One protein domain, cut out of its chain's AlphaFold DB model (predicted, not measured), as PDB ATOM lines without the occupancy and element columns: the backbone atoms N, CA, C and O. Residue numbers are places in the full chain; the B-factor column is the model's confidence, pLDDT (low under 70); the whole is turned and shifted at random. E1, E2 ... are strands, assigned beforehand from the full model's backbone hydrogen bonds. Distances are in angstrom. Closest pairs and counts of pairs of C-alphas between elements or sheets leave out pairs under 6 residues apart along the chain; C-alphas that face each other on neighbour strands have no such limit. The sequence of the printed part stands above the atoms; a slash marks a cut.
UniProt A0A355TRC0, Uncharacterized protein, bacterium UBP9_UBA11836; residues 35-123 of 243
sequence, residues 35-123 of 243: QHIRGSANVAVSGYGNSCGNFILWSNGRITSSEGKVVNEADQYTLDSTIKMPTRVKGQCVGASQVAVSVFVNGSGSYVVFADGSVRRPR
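This is residues 35 to 123 of the 243 residues of an uncharacterized protein of bacterium UBP9_UBA11836 (UniProt A0A355TRC0). Two small, strongly twisted sheets of four strands each make a sandwich that is partly face to face, with E1 and E2 of the first sheet close to E6 of the second; a long loop, residues 80 to 99, runs out as far as 25 A from the mean of all C-alphas. The printed part has 89 residues, with eight named strands, E1 to E8, and no named helix; the class is all strand, though 39 of the 89 residues are in named elements. The first sheet has the order E1, E2, E3, E4 and the second E5, E8, E7, E6, both antiparallel throughout. The whole is compact, with a radius of gyration of the C-alphas of 13.0 A, and spans 43 by 29 by 17 A.

E1, residues 44 to 50, and E2, residues 53 to 58, form a hairpin, with N 48 and O 55 2.9 A apart, within hydrogen-bond range. E3, residues 63 to 65, is the antiparallel neighbour of E2, with N 56 and O 64 at 2.8 A. E4, residues 70 to 72, follows as the neighbour of E3, with N 63 and O 72 at 2.8 A. E1 to E4 are a meander, each strand the antiparallel neighbour of the one before. In the second sheet, E5, residues 77 to 79, is the edge strand beside E8, residues 119 to 122, with N 121 and O 78 at 2.8 A. E6, residues 100 to 106, and E7, residues 109 to 114, form a hairpin, with N 104 and O 111 at 2.9 A. E8 is the neighbour of E7, with N 112 and O 120 at 2.8 A. E6, E7 and E8 are a meander, and with E5, the antiparallel neighbour of E8, they are a Greek key. The parts of the sheets that face each other are 9.9 A centre to centre. Across them, the closest C-alphas of E1 and E6 are those of Val 45 and Val 101, 6.3 A apart. E4 and E5 are apart.

E1 begins at C-alpha 44 at (231.708, 157.816, 94.573) and is 17.4 A from first to last C-alpha. E2 measures 16.5 A, E6 18.2 A and E7 16.4 A. E6 begins at C-alpha 100 at (222.325, 156.286, 93.028), and E8 ends at C-alpha 122 at (220.947, 146.266, 99.062).

The C-alphas farthest apart, of Glu 67 and Lys 90, are 43.4 A apart. The printed part has no cut. The link E5 to E6, with 20 residues, is long; the other links between named strands are tight. The mean pLDDT of the printed part is 87.5, and no printed residue is under 70.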
ATOM      1  N   GLN A  35     215.570 155.920  81.632       73.00
ATOM      2  CA  GLN A  35     216.018 154.525  81.544       73.00
ATOM      3  C   GLN A  35     217.359 154.318  80.812       73.00
ATOM      4  O   GLN A  35     217.993 153.280  80.985       73.00
ATOM      5  N   HIS A  36     217.807 155.285  80.004       76.75
ATOM      6  CA  HIS A  36     219.086 155.228  79.281       76.75
ATOM      7  C   HIS A  36     220.231 155.922  80.030       76.75
ATOM      8  O   HIS A  36     221.380 155.849  79.600       76.75
ATOM      9  N   ILE A  37     219.940 156.593  81.143       79.38
ATOM     10  CA  ILE A  37     220.943 157.273  81.960       79.38
ATOM     11  C   ILE A  37     221.432 156.290  83.026       79.38
ATOM     12  O   ILE A  37     220.647 155.782  83.828       79.38
ATOM     13  N   ARG A  38     222.743 156.039  83.051       83.12
ATOM     14  CA  ARG A  38     223.398 155.216  84.073       83.12
ATOM     15  C   ARG A  38     224.407 156.045  84.843       83.12
ATOM     16  O   ARG A  38     225.030 156.945  84.283       83.12
ATOM     17  N   GLY A  39     224.578 155.725  86.120       84.19
ATOM     18  CA  GLY A  39     225.672 156.297  86.887       84.19
ATOM     19  C   GLY A  39     227.021 155.740  86.438       84.19
ATOM     20  O   GLY A  39     227.111 154.700  85.785       84.19
ATOM     21  N   SER A  40     228.086 156.435  86.818       89.00
ATOM     22  CA  SER A  40     229.461 155.991  86.628       89.00
ATOM     23  C   SER A  40     229.893 155.037  87.742       89.00
ATOM     24  O   SER A  40     229.648 155.276  88.929       89.00
ATOM     25  N   ALA A  41     230.609 153.979  87.366       86.56
ATOM     26  CA  ALA A  41     231.268 153.096  88.322       86.56
ATOM     27  C   ALA A  41     232.416 153.797  89.071       86.56
ATOM     28  O   ALA A  41     232.800 153.340  90.138       86.56
ATOM     29  N   ASN A  42     232.942 154.908  88.548       89.25
ATOM     30  CA  ASN A  42     234.140 155.575  89.073       89.25
ATOM     31  C   ASN A  42     233.836 156.859  89.857       89.25
ATOM     32  O   ASN A  42     234.756 157.536  90.298       89.25
ATOM     33  N   VAL A  43     232.558 157.206  90.030       91.94
ATOM     34  CA  VAL A  43     232.137 158.361  90.835       91.94
ATOM     35  C   VAL A  43     231.531 157.852  92.133       91.94
ATOM     36  O   VAL A  43     230.469 157.222  92.116       91.94
ATOM     37  N   ALA A  44     232.222 158.098  93.243       89.12
ATOM     38  CA  ALA A  44     231.708 157.816  94.573       89.12
ATOM     39  C   ALA A  44     230.625 158.842  94.925       89.12
ATOM     40  O   ALA A  44     230.812 160.044  94.749       89.12
ATOM     41  N   VAL A  45     229.486 158.352  95.403       90.62
ATOM     42  CA  VAL A  45     228.360 159.177  95.853       90.62
ATOM     43  C   VAL A  45     228.484 159.458  97.339       90.62
ATOM     44  O   VAL A  45     228.302 160.588  97.780       90.62
ATOM     45  N   SER A  46     228.766 158.417  98.122       89.62
ATOM     46  CA  SER A  46     228.824 158.510  99.575       89.62
ATOM     47  C   SER A  46     229.603 157.335 100.164       89.62
ATOM     48  O   SER A  46     229.523 156.215  99.659       89.62
ATOM     49  N   GLY A  47     230.345 157.597 101.238       89.38
ATOM     50  CA  GLY A  47     230.847 156.566 102.141       89.38
ATOM     51  C   GLY A  47     229.904 156.425 103.333       89.38
ATOM     52  O   GLY A  47     229.462 157.435 103.879       89.38
ATOM     53  N   TYR A  48     229.600 155.196 103.742       88.50
ATOM     54  CA  TYR A  48     228.724 154.927 104.882       88.50
ATOM     55  C   TYR A  48     229.236 153.763 105.732       88.50
ATOM     56  O   TYR A  48     229.836 152.820 105.217       88.50
ATOM     57  N   GLY A  49     228.986 153.836 107.037       88.25
ATOM     58  CA  GLY A  49     229.259 152.764 107.990       88.25
ATOM     59  C   GLY A  49     227.965 152.122 108.476       88.25
ATOM     60  O   GLY A  49     226.948 152.808 108.605       88.25
ATOM     61  N   ASN A  50     228.003 150.817 108.723       87.75
ATOM     62  CA  ASN A  50     226.959 150.084 109.434       87.75
ATOM     63  C   ASN A  50     227.577 149.046 110.389       87.75
ATOM     64  O   ASN A  50     228.802 148.953 110.506       87.75
ATOM     65  N   SER A  51     226.756 148.222 111.046       85.56
ATOM     66  CA  SER A  51     227.232 147.205 111.998       85.56
ATOM     67  C   SER A  51     228.149 146.132 111.383       85.56
ATOM     68  O   SER A  51     228.753 145.346 112.110       85.56
ATOM     69  N   CYS A  52     228.250 146.051 110.052       87.06
ATOM     70  CA  CYS A  52     229.103 145.109 109.325       87.06
ATOM     71  C   CYS A  52     230.367 145.746 108.722       87.06
ATOM     72  O   CYS A  52     231.142 145.025 108.089       87.06
ATOM     73  N   GLY A  53     230.586 147.053 108.900       88.31
ATOM     74  CA  GLY A  53     231.795 147.753 108.461       88.31
ATOM     75  C   GLY A  53     231.520 149.018 107.651       88.31
ATOM     76  O   GLY A  53     230.429 149.584 107.695       88.31
ATOM     77  N   ASN A  54     232.537 149.459 106.908       89.88
ATOM     78  CA  ASN A  54     232.497 150.673 106.094       89.88
ATOM     79  C   ASN A  54     232.425 150.338 104.602       89.88
ATOM     80  O   ASN A  54     233.147 149.469 104.100       89.88
ATOM     81  N   PHE A  55     231.577 151.072 103.890       94.00
ATOM     82  CA  PHE A  55     231.252 150.843 102.491       94.00
ATOM     83  C   PHE A  55     231.244 152.150 101.700       94.00
ATOM     84  O   PHE A  55     231.080 153.239 102.249       94.00
ATOM     85  N   ILE A  56     231.395 152.030 100.385       94.75
ATOM     86  CA  ILE A  56     231.333 153.136  99.434       94.75
ATOM     87  C   ILE A  56     230.231 152.827  98.428       94.75
ATOM     88  O   ILE A  56     230.279 151.808  97.735       94.75
ATOM     89  N   LEU A  57     229.247 153.719  98.343       95.50
ATOM     90  CA  LEU A  57     228.234 153.729  97.299       95.50
ATOM     91  C   LEU A  57     228.762 154.506  96.092       95.50
ATOM     92  O   LEU A  57     229.165 155.666  96.206       95.50
ATOM     93  N   TRP A  58     228.698 153.887  94.921       96.25
ATOM     94  CA  TRP A  58     229.056 154.508  93.649       96.25
ATOM     95  C   TRP A  58     227.808 154.946  92.887       96.25
ATOM     96  O   TRP A  58     226.719 154.410  93.086       96.25
ATOM     97  N   SER A  59     227.959 155.898  91.966       93.44
ATOM     98  CA  SER A  59     226.812 156.517  91.287       93.44
ATOM     99  C   SER A  59     226.024 155.560  90.399       93.44
ATOM    100  O   SER A  59     224.830 155.760  90.203       93.44
ATOM    101  N   ASN A  60     226.646 154.489  89.900       93.19
ATOM    102  CA  ASN A  60     225.941 153.422  89.184       93.19
ATOM    103  C   ASN A  60     225.130 152.492  90.104       93.19
ATOM    104  O   ASN A  60     224.490 151.575  89.607       93.19
ATOM    105  N   GLY A  61     225.191 152.683  91.422       92.94
ATOM    106  CA  GLY A  61     224.532 151.837  92.407       92.94
ATOM    107  C   GLY A  61     225.348 150.628  92.861       92.94
ATOM    108  O   GLY A  61     224.835 149.860  93.661       92.94
ATOM    109  N   ARG A  62     226.595 150.407  92.424       95.56
ATOM    110  CA  ARG A  62     227.419 149.360  93.063       95.56
ATOM    111  C   ARG A  62     227.867 149.816  94.453       95.56
ATOM    112  O   ARG A  62     228.042 151.014  94.689       95.56
ATOM    113  N   ILE A  63     228.118 148.863  95.342       96.75
ATOM    114  CA  ILE A  63     228.658 149.109  96.681       96.75
ATOM    115  C   ILE A  63     229.944 148.312  96.849       96.75
ATOM    116  O   ILE A  63     229.963 147.102  96.609       96.75
ATOM    117  N   THR A  64     231.008 148.977  97.291       96.44
ATOM    118  CA  THR A  64     232.283 148.334  97.633       96.44
ATOM    119  C   THR A  64     232.567 148.437  99.127       96.44
ATOM    120  O   THR A  64     232.109 149.375  99.773       96.44
ATOM    121  N   SER A  65     233.338 147.506  99.685       92.94
ATOM    122  CA  SER A  65     233.941 147.685 101.010       92.94
ATOM    123  C   SER A  65     235.029 148.763 100.966       92.94
ATOM    124  O   SER A  65     235.484 149.157  99.887       92.94
ATOM    125  N   SER A  66     235.490 149.209 102.135       83.19
ATOM    126  CA  SER A  66     236.660 150.093 102.271       83.19
ATOM    127  C   SER A  66     237.942 149.530 101.642       83.19
ATOM    128  O   SER A  66     238.829 150.289 101.274       83.19
ATOM    129  N   GLU A  67     238.030 148.209 101.481       85.94
ATOM    130  CA  GLU A  67     239.145 147.507 100.825       85.94
ATOM    131  C   GLU A  67     238.999 147.458  99.291       85.94
ATOM    132  O   GLU A  67     239.834 146.882  98.599       85.94
ATOM    133  N   GLY A  68     237.922 148.025  98.738       85.25
ATOM    134  CA  GLY A  68     237.668 148.082  97.296       85.25
ATOM    135  C   GLY A  68     236.969 146.850  96.711       85.25
ATOM    136  O   GLY A  68     236.665 146.830  95.518       85.25
ATOM    137  N   LYS A  69     236.645 145.836  97.523       94.00
ATOM    138  CA  LYS A  69     235.898 144.654  97.066       94.00
ATOM    139  C   LYS A  69     234.441 145.016  96.788       94.00
ATOM    140  O   LYS A  69     233.799 145.623  97.640       94.00
ATOM    141  N   VAL A  70     233.885 144.594  95.652       95.00
ATOM    142  CA  VAL A  70     232.445 144.748  95.378       95.00
ATOM    143  C   VAL A  70     231.644 143.829  96.302       95.00
ATOM    144  O   VAL A  70     231.878 142.621  96.360       95.00
ATOM    145  N   VAL A  71     230.729 144.422  97.068       95.31
ATOM    146  CA  VAL A  71     229.879 143.738  98.056       95.31
ATOM    147  C   VAL A  71     228.443 143.620  97.549       95.31
ATOM    148  O   VAL A  71     227.776 142.627  97.835       95.31
ATOM    149  N   ASN A  72     227.973 144.608  96.788       96.12
ATOM    150  CA  ASN A  72     226.651 144.602  96.174       96.12
ATOM    151  C   ASN A  72     226.751 145.156  94.753       96.12
ATOM    152  O   ASN A  72     227.239 146.273  94.559       96.12
ATOM    153  N   GLU A  73     226.277 144.395  93.772       95.00
ATOM    154  CA  GLU A  73     226.235 144.857  92.383       95.00
ATOM    155  C   GLU A  73     225.115 145.886  92.163       95.00
ATOM    156  O   GLU A  73     224.178 146.003  92.956       95.00
ATOM    157  N   ALA A  74     225.219 146.665  91.085       90.19
ATOM    158  CA  ALA A  74     224.297 147.764  90.775       90.19
ATOM    159  C   ALA A  74     222.826 147.334  90.595       90.19
ATOM    160  O   ALA A  74     221.911 148.128  90.814       90.19
ATOM    161  N   ASP A  75     222.588 146.087  90.203       87.69
ATOM    162  CA  ASP A  75     221.272 145.485  89.969       87.69
ATOM    163  C   ASP A  75     220.732 144.713  91.186       87.69
ATOM    164  O   ASP A  75     219.586 144.260  91.192       87.69
ATOM    165  N   GLN A  76     221.521 144.590  92.254       93.88
ATOM    166  CA  GLN A  76     221.189 143.776  93.420       93.88
ATOM    167  C   GLN A  76     220.486 144.594  94.502       93.88
ATOM    168  O   GLN A  76     221.020 144.824  95.588       93.88
ATOM    169  N   TYR A  77     219.257 145.009  94.210       94.50
ATOM    170  CA  TYR A  77     218.432 145.795  95.123       94.50
ATOM    171  C   TYR A  77     217.029 145.222  95.267       94.50
ATOM    172  O   TYR A  77     216.459 144.669  94.330       94.50
ATOM    173  N   THR A  78     216.459 145.400  96.453       92.62
ATOM    174  CA  THR A  78     215.075 145.035  96.760       92.62
ATOM    175  C   THR A  78     214.306 146.278  97.183       92.62
ATOM    176  O   THR A  78     214.841 147.150  97.866       92.62
ATOM    177  N   LEU A  79     213.064 146.398  96.720       86.69
ATOM    178  CA  LEU A  79     212.170 147.455  97.183       86.69
ATOM    179  C   LEU A  79     211.797 147.174  98.634       86.69
ATOM    180  O   LEU A  79     211.413 146.053  98.961       86.69
ATOM    181  N   ASP A  80     211.894 148.196  99.478       80.12
ATOM    182  CA  ASP A  80     211.393 148.098 100.841       80.12
ATOM    183  C   ASP A  80     209.941 148.580 100.878       80.12
ATOM    184  O   ASP A  80     209.647 149.733 100.555       80.12
ATOM    185  N   SER A  81     209.022 147.693 101.260       76.12
ATOM    186  CA  SER A  81     207.590 147.995 101.334       76.12
ATOM    187  C   SER A  81     207.233 149.004 102.427       76.12
ATOM    188  O   SER A  81     206.134 149.557 102.408       76.12
ATOM    189  N   THR A  82     208.127 149.237 103.390       78.12
ATOM    190  CA  THR A  82     207.886 150.159 104.507       78.12
ATOM    191  C   THR A  82     208.138 151.617 104.128       78.12
ATOM    192  O   THR A  82     207.517 152.517 104.697       78.12
ATOM    193  N   ILE A  83     208.988 151.874 103.127       79.31
ATOM    194  CA  ILE A  83     209.351 153.231 102.717       79.31
ATOM    195  C   ILE A  83     208.436 153.684 101.580       79.31
ATOM    196  O   ILE A  83     208.601 153.314 100.416       79.31
ATOM    197  N   LYS A  84     207.460 154.531 101.916       76.94
ATOM    198  CA  LYS A  84     206.574 155.145 100.923       76.94
ATOM    199  C   LYS A  84     207.312 156.234 100.149       76.94
ATOM    200  O   LYS A  84     207.799 157.200 100.732       76.94
ATOM    201  N   MET A  85     207.338 156.105  98.825       72.75
ATOM    202  CA  MET A  85     207.842 157.166  97.954       72.75
ATOM    203  C   MET A  85     206.882 158.364  97.956       72.75
ATOM    204  O   MET A  85     205.661 158.168  97.963       72.75
ATOM    205  N   PRO A  86     207.400 159.603  97.913       70.06
ATOM    206  CA  PRO A  86     206.559 160.779  97.759       70.06
ATOM    207  C   PRO A  86     205.782 160.721  96.437       70.06
ATOM    208  O   PRO A  86     206.278 160.242  95.413       70.06
ATOM    209  N   THR A  87     204.544 161.219  96.458       77.44
ATOM    210  CA  THR A  87     203.698 161.256  95.258       77.44
ATOM    211  C   THR A  87     204.291 162.237  94.253       77.44
ATOM    212  O   THR A  87     204.608 163.374  94.596       77.44
ATOM    213  N   ARG A  88     204.451 161.796  93.003       77.00
ATOM    214  CA  ARG A  88     205.018 162.632  91.940       77.00
ATOM    215  C   ARG A  88     204.050 163.745  91.554       77.00
ATOM    216  O   ARG A  88     202.861 163.498  91.357       77.00
ATOM    217  N   VAL A  89     204.581 164.950  91.366       81.38
ATOM    218  CA  VAL A  89     203.813 166.064  90.801       81.38
ATOM    219  C   VAL A  89     203.701 165.876  89.288       81.38
ATOM    220  O   VAL A  89     204.668 165.506  88.614       81.38
ATOM    221  N   LYS A  90     202.515 166.123  88.724       77.69
ATOM    222  CA  LYS A  90     202.284 166.008  87.279       77.69
ATOM    223  C   LYS A  90     203.237 166.943  86.519       77.69
ATOM    224  O   LYS A  90     203.267 168.139  86.779       77.69
ATOM    225  N   GLY A  91     204.002 166.392  85.575       77.06
ATOM    226  CA  GLY A  91     204.979 167.143  84.775       77.06
ATOM    227  C   GLY A  91     206.372 167.289  85.402       77.06
ATOM    228  O   GLY A  91     207.242 167.900  84.785       77.06
ATOM    229  N   GLN A  92     206.615 166.720  86.588       77.94
ATOM    230  CA  GLN A  92     207.938 166.721  87.214       77.94
ATOM    231  C   GLN A  92     208.942 165.879  86.410       77.94
ATOM    232  O   GLN A  92     208.631 164.778  85.950       77.94
ATOM    233  N   CYS A  93     210.171 166.382  86.270       73.38
ATOM    234  CA  CYS A  93     211.280 165.613  85.710       73.38
ATOM    235  C   CYS A  93     211.576 164.398  86.599       73.38
ATOM    236  O   CYS A  93     211.789 164.543  87.801       73.38
ATOM    237  N   VAL A  94     211.615 163.208  86.001       78.00
ATOM    238  CA  VAL A  94     211.949 161.961  86.698       78.00
ATOM    239  C   VAL A  94     213.415 161.643  86.437       78.00
ATOM    240  O   VAL A  94     213.834 161.586  85.279       78.00
ATOM    241  N   GLY A  95     214.198 161.461  87.500       81.88
ATOM    242  CA  GLY A  95     215.581 161.012  87.381       81.88
ATOM    243  C   GLY A  95     215.684 159.531  87.020       81.88
ATOM    244  O   GLY A  95     214.694 158.812  86.900       81.88
ATOM    245  N   ALA A  96     216.910 159.069  86.808       86.12
ATOM    246  CA  ALA A  96     217.180 157.709  86.371       86.12
ATOM    247  C   ALA A  96     217.109 156.698  87.522       86.12
ATOM    248  O   ALA A  96     217.692 156.898  88.587       86.12
ATOM    249  N   SER A  97     216.467 155.557  87.278       86.31
ATOM    250  CA  SER A  97     216.297 154.482  88.266       86.31
ATOM    251  C   SER A  97     217.572 153.678  88.554       86.31
ATOM    252  O   SER A  97     217.565 152.831  89.449       86.31
ATOM    253  N   GLN A  98     218.642 153.932  87.791       86.94
ATOM    254  CA  GLN A  98     219.961 153.294  87.892       86.94
ATOM    255  C   GLN A  98     221.063 154.265  88.347       86.94
ATOM    256  O   GLN A  98     222.246 153.928  88.304       86.94
ATOM    257  N   VAL A  99     220.698 155.488  88.743       91.56
ATOM    258  CA  VAL A  99     221.641 156.468  89.292       91.56
ATOM    259  C   VAL A  99     221.394 156.574  90.785       91.56
ATOM    260  O   VAL A  99     220.337 157.046  91.202       91.56
ATOM    261  N   ALA A 100     222.355 156.125  91.584       92.75
ATOM    262  CA  ALA A 100     222.325 156.286  93.028       92.75
ATOM    263  C   ALA A 100     222.715 157.722  93.406       92.75
ATOM    264  O   ALA A 100     223.615 158.310  92.807       92.75
ATOM    265  N   VAL A 101     222.019 158.284  94.392       92.44
ATOM    266  CA  VAL A 101     222.146 159.693  94.802       92.44
ATOM    267  C   VAL A 101     222.550 159.820  96.262       92.44
ATOM    268  O   VAL A 101     223.264 160.749  96.623       92.44
ATOM    269  N   SER A 102     222.108 158.898  97.114       91.88
ATOM    270  CA  SER A 102     222.465 158.909  98.528       91.88
ATOM    271  C   SER A 102     222.259 157.538  99.158       91.88
ATOM    272  O   SER A 102     221.605 156.664  98.587       91.88
ATOM    273  N   VAL A 103     222.800 157.370 100.356       92.69
ATOM    274  CA  VAL A 103     222.579 156.226 101.235       92.69
ATOM    275  C   VAL A 103     222.304 156.752 102.634       92.69
ATOM    276  O   VAL A 103     222.932 157.714 103.074       92.69
ATOM    277  N   PHE A 104     221.375 156.122 103.338       89.31
ATOM    278  CA  PHE A 104     221.159 156.373 104.757       89.31
ATOM    279  C   PHE A 104     221.113 155.056 105.521       89.31
ATOM    280  O   PHE A 104     220.730 154.016 104.982       89.31
ATOM    281  N   VAL A 105     221.524 155.113 106.784       88.81
ATOM    282  CA  VAL A 105     221.634 153.959 107.675       88.81
ATOM    283  C   VAL A 105     220.891 154.278 108.963       88.81
ATOM    284  O   VAL A 105     221.060 155.360 109.523       88.81
ATOM    285  N   ASN A 106     220.067 153.349 109.432       82.75
ATOM    286  CA  ASN A 106     219.383 153.421 110.724       82.75
ATOM    287  C   ASN A 106     219.411 152.039 111.409       82.75
ATOM    288  O   ASN A 106     219.967 151.094 110.847       82.75
ATOM    289  N   GLY A 107     218.795 151.901 112.587       79.06
ATOM    290  CA  GLY A 107     218.720 150.620 113.305       79.06
ATOM    291  C   GLY A 107     218.084 149.473 112.508       79.06
ATOM    292  O   GLY A 107     218.430 148.308 112.683       79.06
ATOM    293  N   SER A 108     217.196 149.784 111.555       82.62
ATOM    294  CA  SER A 108     216.532 148.775 110.718       82.62
ATOM    295  C   SER A 108     217.370 148.308 109.521       82.62
ATOM    296  O   SER A 108     217.112 147.230 108.978       82.62
ATOM    297  N   GLY A 109     218.344 149.098 109.056       90.06
ATOM    298  CA  GLY A 109     219.084 148.790 107.833       90.06
ATOM    299  C   GLY A 109     219.796 149.959 107.165       90.06
ATOM    300  O   GLY A 109     219.656 151.115 107.563       90.06
ATOM    301  N   SER A 110     220.502 149.627 106.086       92.94
ATOM    302  CA  SER A 110     221.013 150.584 105.102       92.94
ATOM    303  C   SER A 110     220.123 150.629 103.864       92.94
ATOM    304  O   SER A 110     219.726 149.588 103.334       92.94
ATOM    305  N   TYR A 111     219.876 151.831 103.354       93.38
ATOM    306  CA  TYR A 111     218.967 152.087 102.240       93.38
ATOM    307  C   TYR A 111     219.588 153.058 101.242       93.38
ATOM    308  O   TYR A 111     220.151 154.080 101.630       93.38
ATOM    309  N   VAL A 112     219.454 152.758  99.952       94.12
ATOM    310  CA  VAL A 112     219.986 153.573  98.854       94.12
ATOM    311  C   VAL A 112     218.853 154.324  98.173       94.12
ATOM    312  O   VAL A 112     217.835 153.736  97.802       94.12
ATOM    313  N   VAL A 113     219.052 155.626  97.989       91.62
ATOM    314  CA  VAL A 113     218.148 156.527  97.276       91.62
ATOM    315  C   VAL A 113     218.644 156.693  95.843       91.62
ATOM    316  O   VAL A 113     219.797 157.067  95.616       91.62
ATOM    317  N   PHE A 114     217.767 156.439  94.878       91.25
ATOM    318  CA  PHE A 114     218.025 156.599  93.450       91.25
ATOM    319  C   PHE A 114     217.409 157.895  92.911       91.25
ATOM    320  O   PHE A 114     216.498 158.474  93.505       91.25
ATOM    321  N   ALA A 115     217.895 158.362  91.760       88.81
ATOM    322  CA  ALA A 115     217.493 159.642  91.176       88.81
ATOM    323  C   ALA A 115     216.023 159.678  90.719       88.81
ATOM    324  O   ALA A 115     215.440 160.752  90.589       88.81
ATOM    325  N   ASP A 116     215.398 158.520  90.501       85.19
ATOM    326  CA  ASP A 116     213.954 158.397  90.259       85.19
ATOM    327  C   ASP A 116     213.092 158.594  91.527       85.19
ATOM    328  O   ASP A 116     211.857 158.527  91.445       85.19
ATOM    329  N   GLY A 117     213.743 158.835  92.671       84.44
ATOM    330  CA  GLY A 117     213.153 158.975  93.999       84.44
ATOM    331  C   GLY A 117     212.942 157.643  94.716       84.44
ATOM    332  O   GLY A 117     212.410 157.633  95.827       84.44
ATOM    333  N   SER A 118     213.322 156.520  94.098       87.00
ATOM    334  CA  SER A 118     213.129 155.220  94.718       87.00
ATOM    335  C   SER A 118     214.138 154.960  95.821       87.00
ATOM    336  O   SER A 118     215.321 155.268  95.694       87.00
ATOM    337  N   VAL A 119     213.653 154.363  96.907       90.94
ATOM    338  CA  VAL A 119     214.489 153.889  98.003       90.94
ATOM    339  C   VAL A 119     214.504 152.375  97.956       90.94
ATOM    340  O   VAL A 119     213.450 151.738  97.888       90.94
ATOM    341  N   ARG A 120     215.699 151.792  97.925       93.12
ATOM    342  CA  ARG A 120     215.874 150.345  97.806       93.12
ATOM    343  C   ARG A 120     216.940 149.862  98.768       93.12
ATOM    344  O   ARG A 120     217.926 150.552  99.028       93.12
ATOM    345  N   ARG A 121     216.753 148.650  99.269       94.62
ATOM    346  CA  ARG A 121     217.681 147.991 100.177       94.62
ATOM    347  C   ARG A 121     218.665 147.127  99.380       94.62
ATOM    348  O   ARG A 121     218.212 146.399  98.487       94.62
ATOM    349  N   PRO A 122     219.982 147.186  99.661       96.00
ATOM    350  CA  PRO A 122     220.947 146.266  99.062       96.00
ATOM    351  C   PRO A 122     220.535 144.813  99.317       96.00
ATOM    352  O   PRO A 122     219.994 144.490 100.376       96.00
ATOM    353  N   ARG A 123     220.775 143.919  98.357       95.62
ATOM    354  CA  ARG A 123     220.465 142.491  98.529       95.62
ATOM    355  C   ARG A 123     221.494 141.788  99.412       95.62
ATOM    356  O   ARG A 123     221.171 140.805 100.073       95.62
TER     357      ARG A 123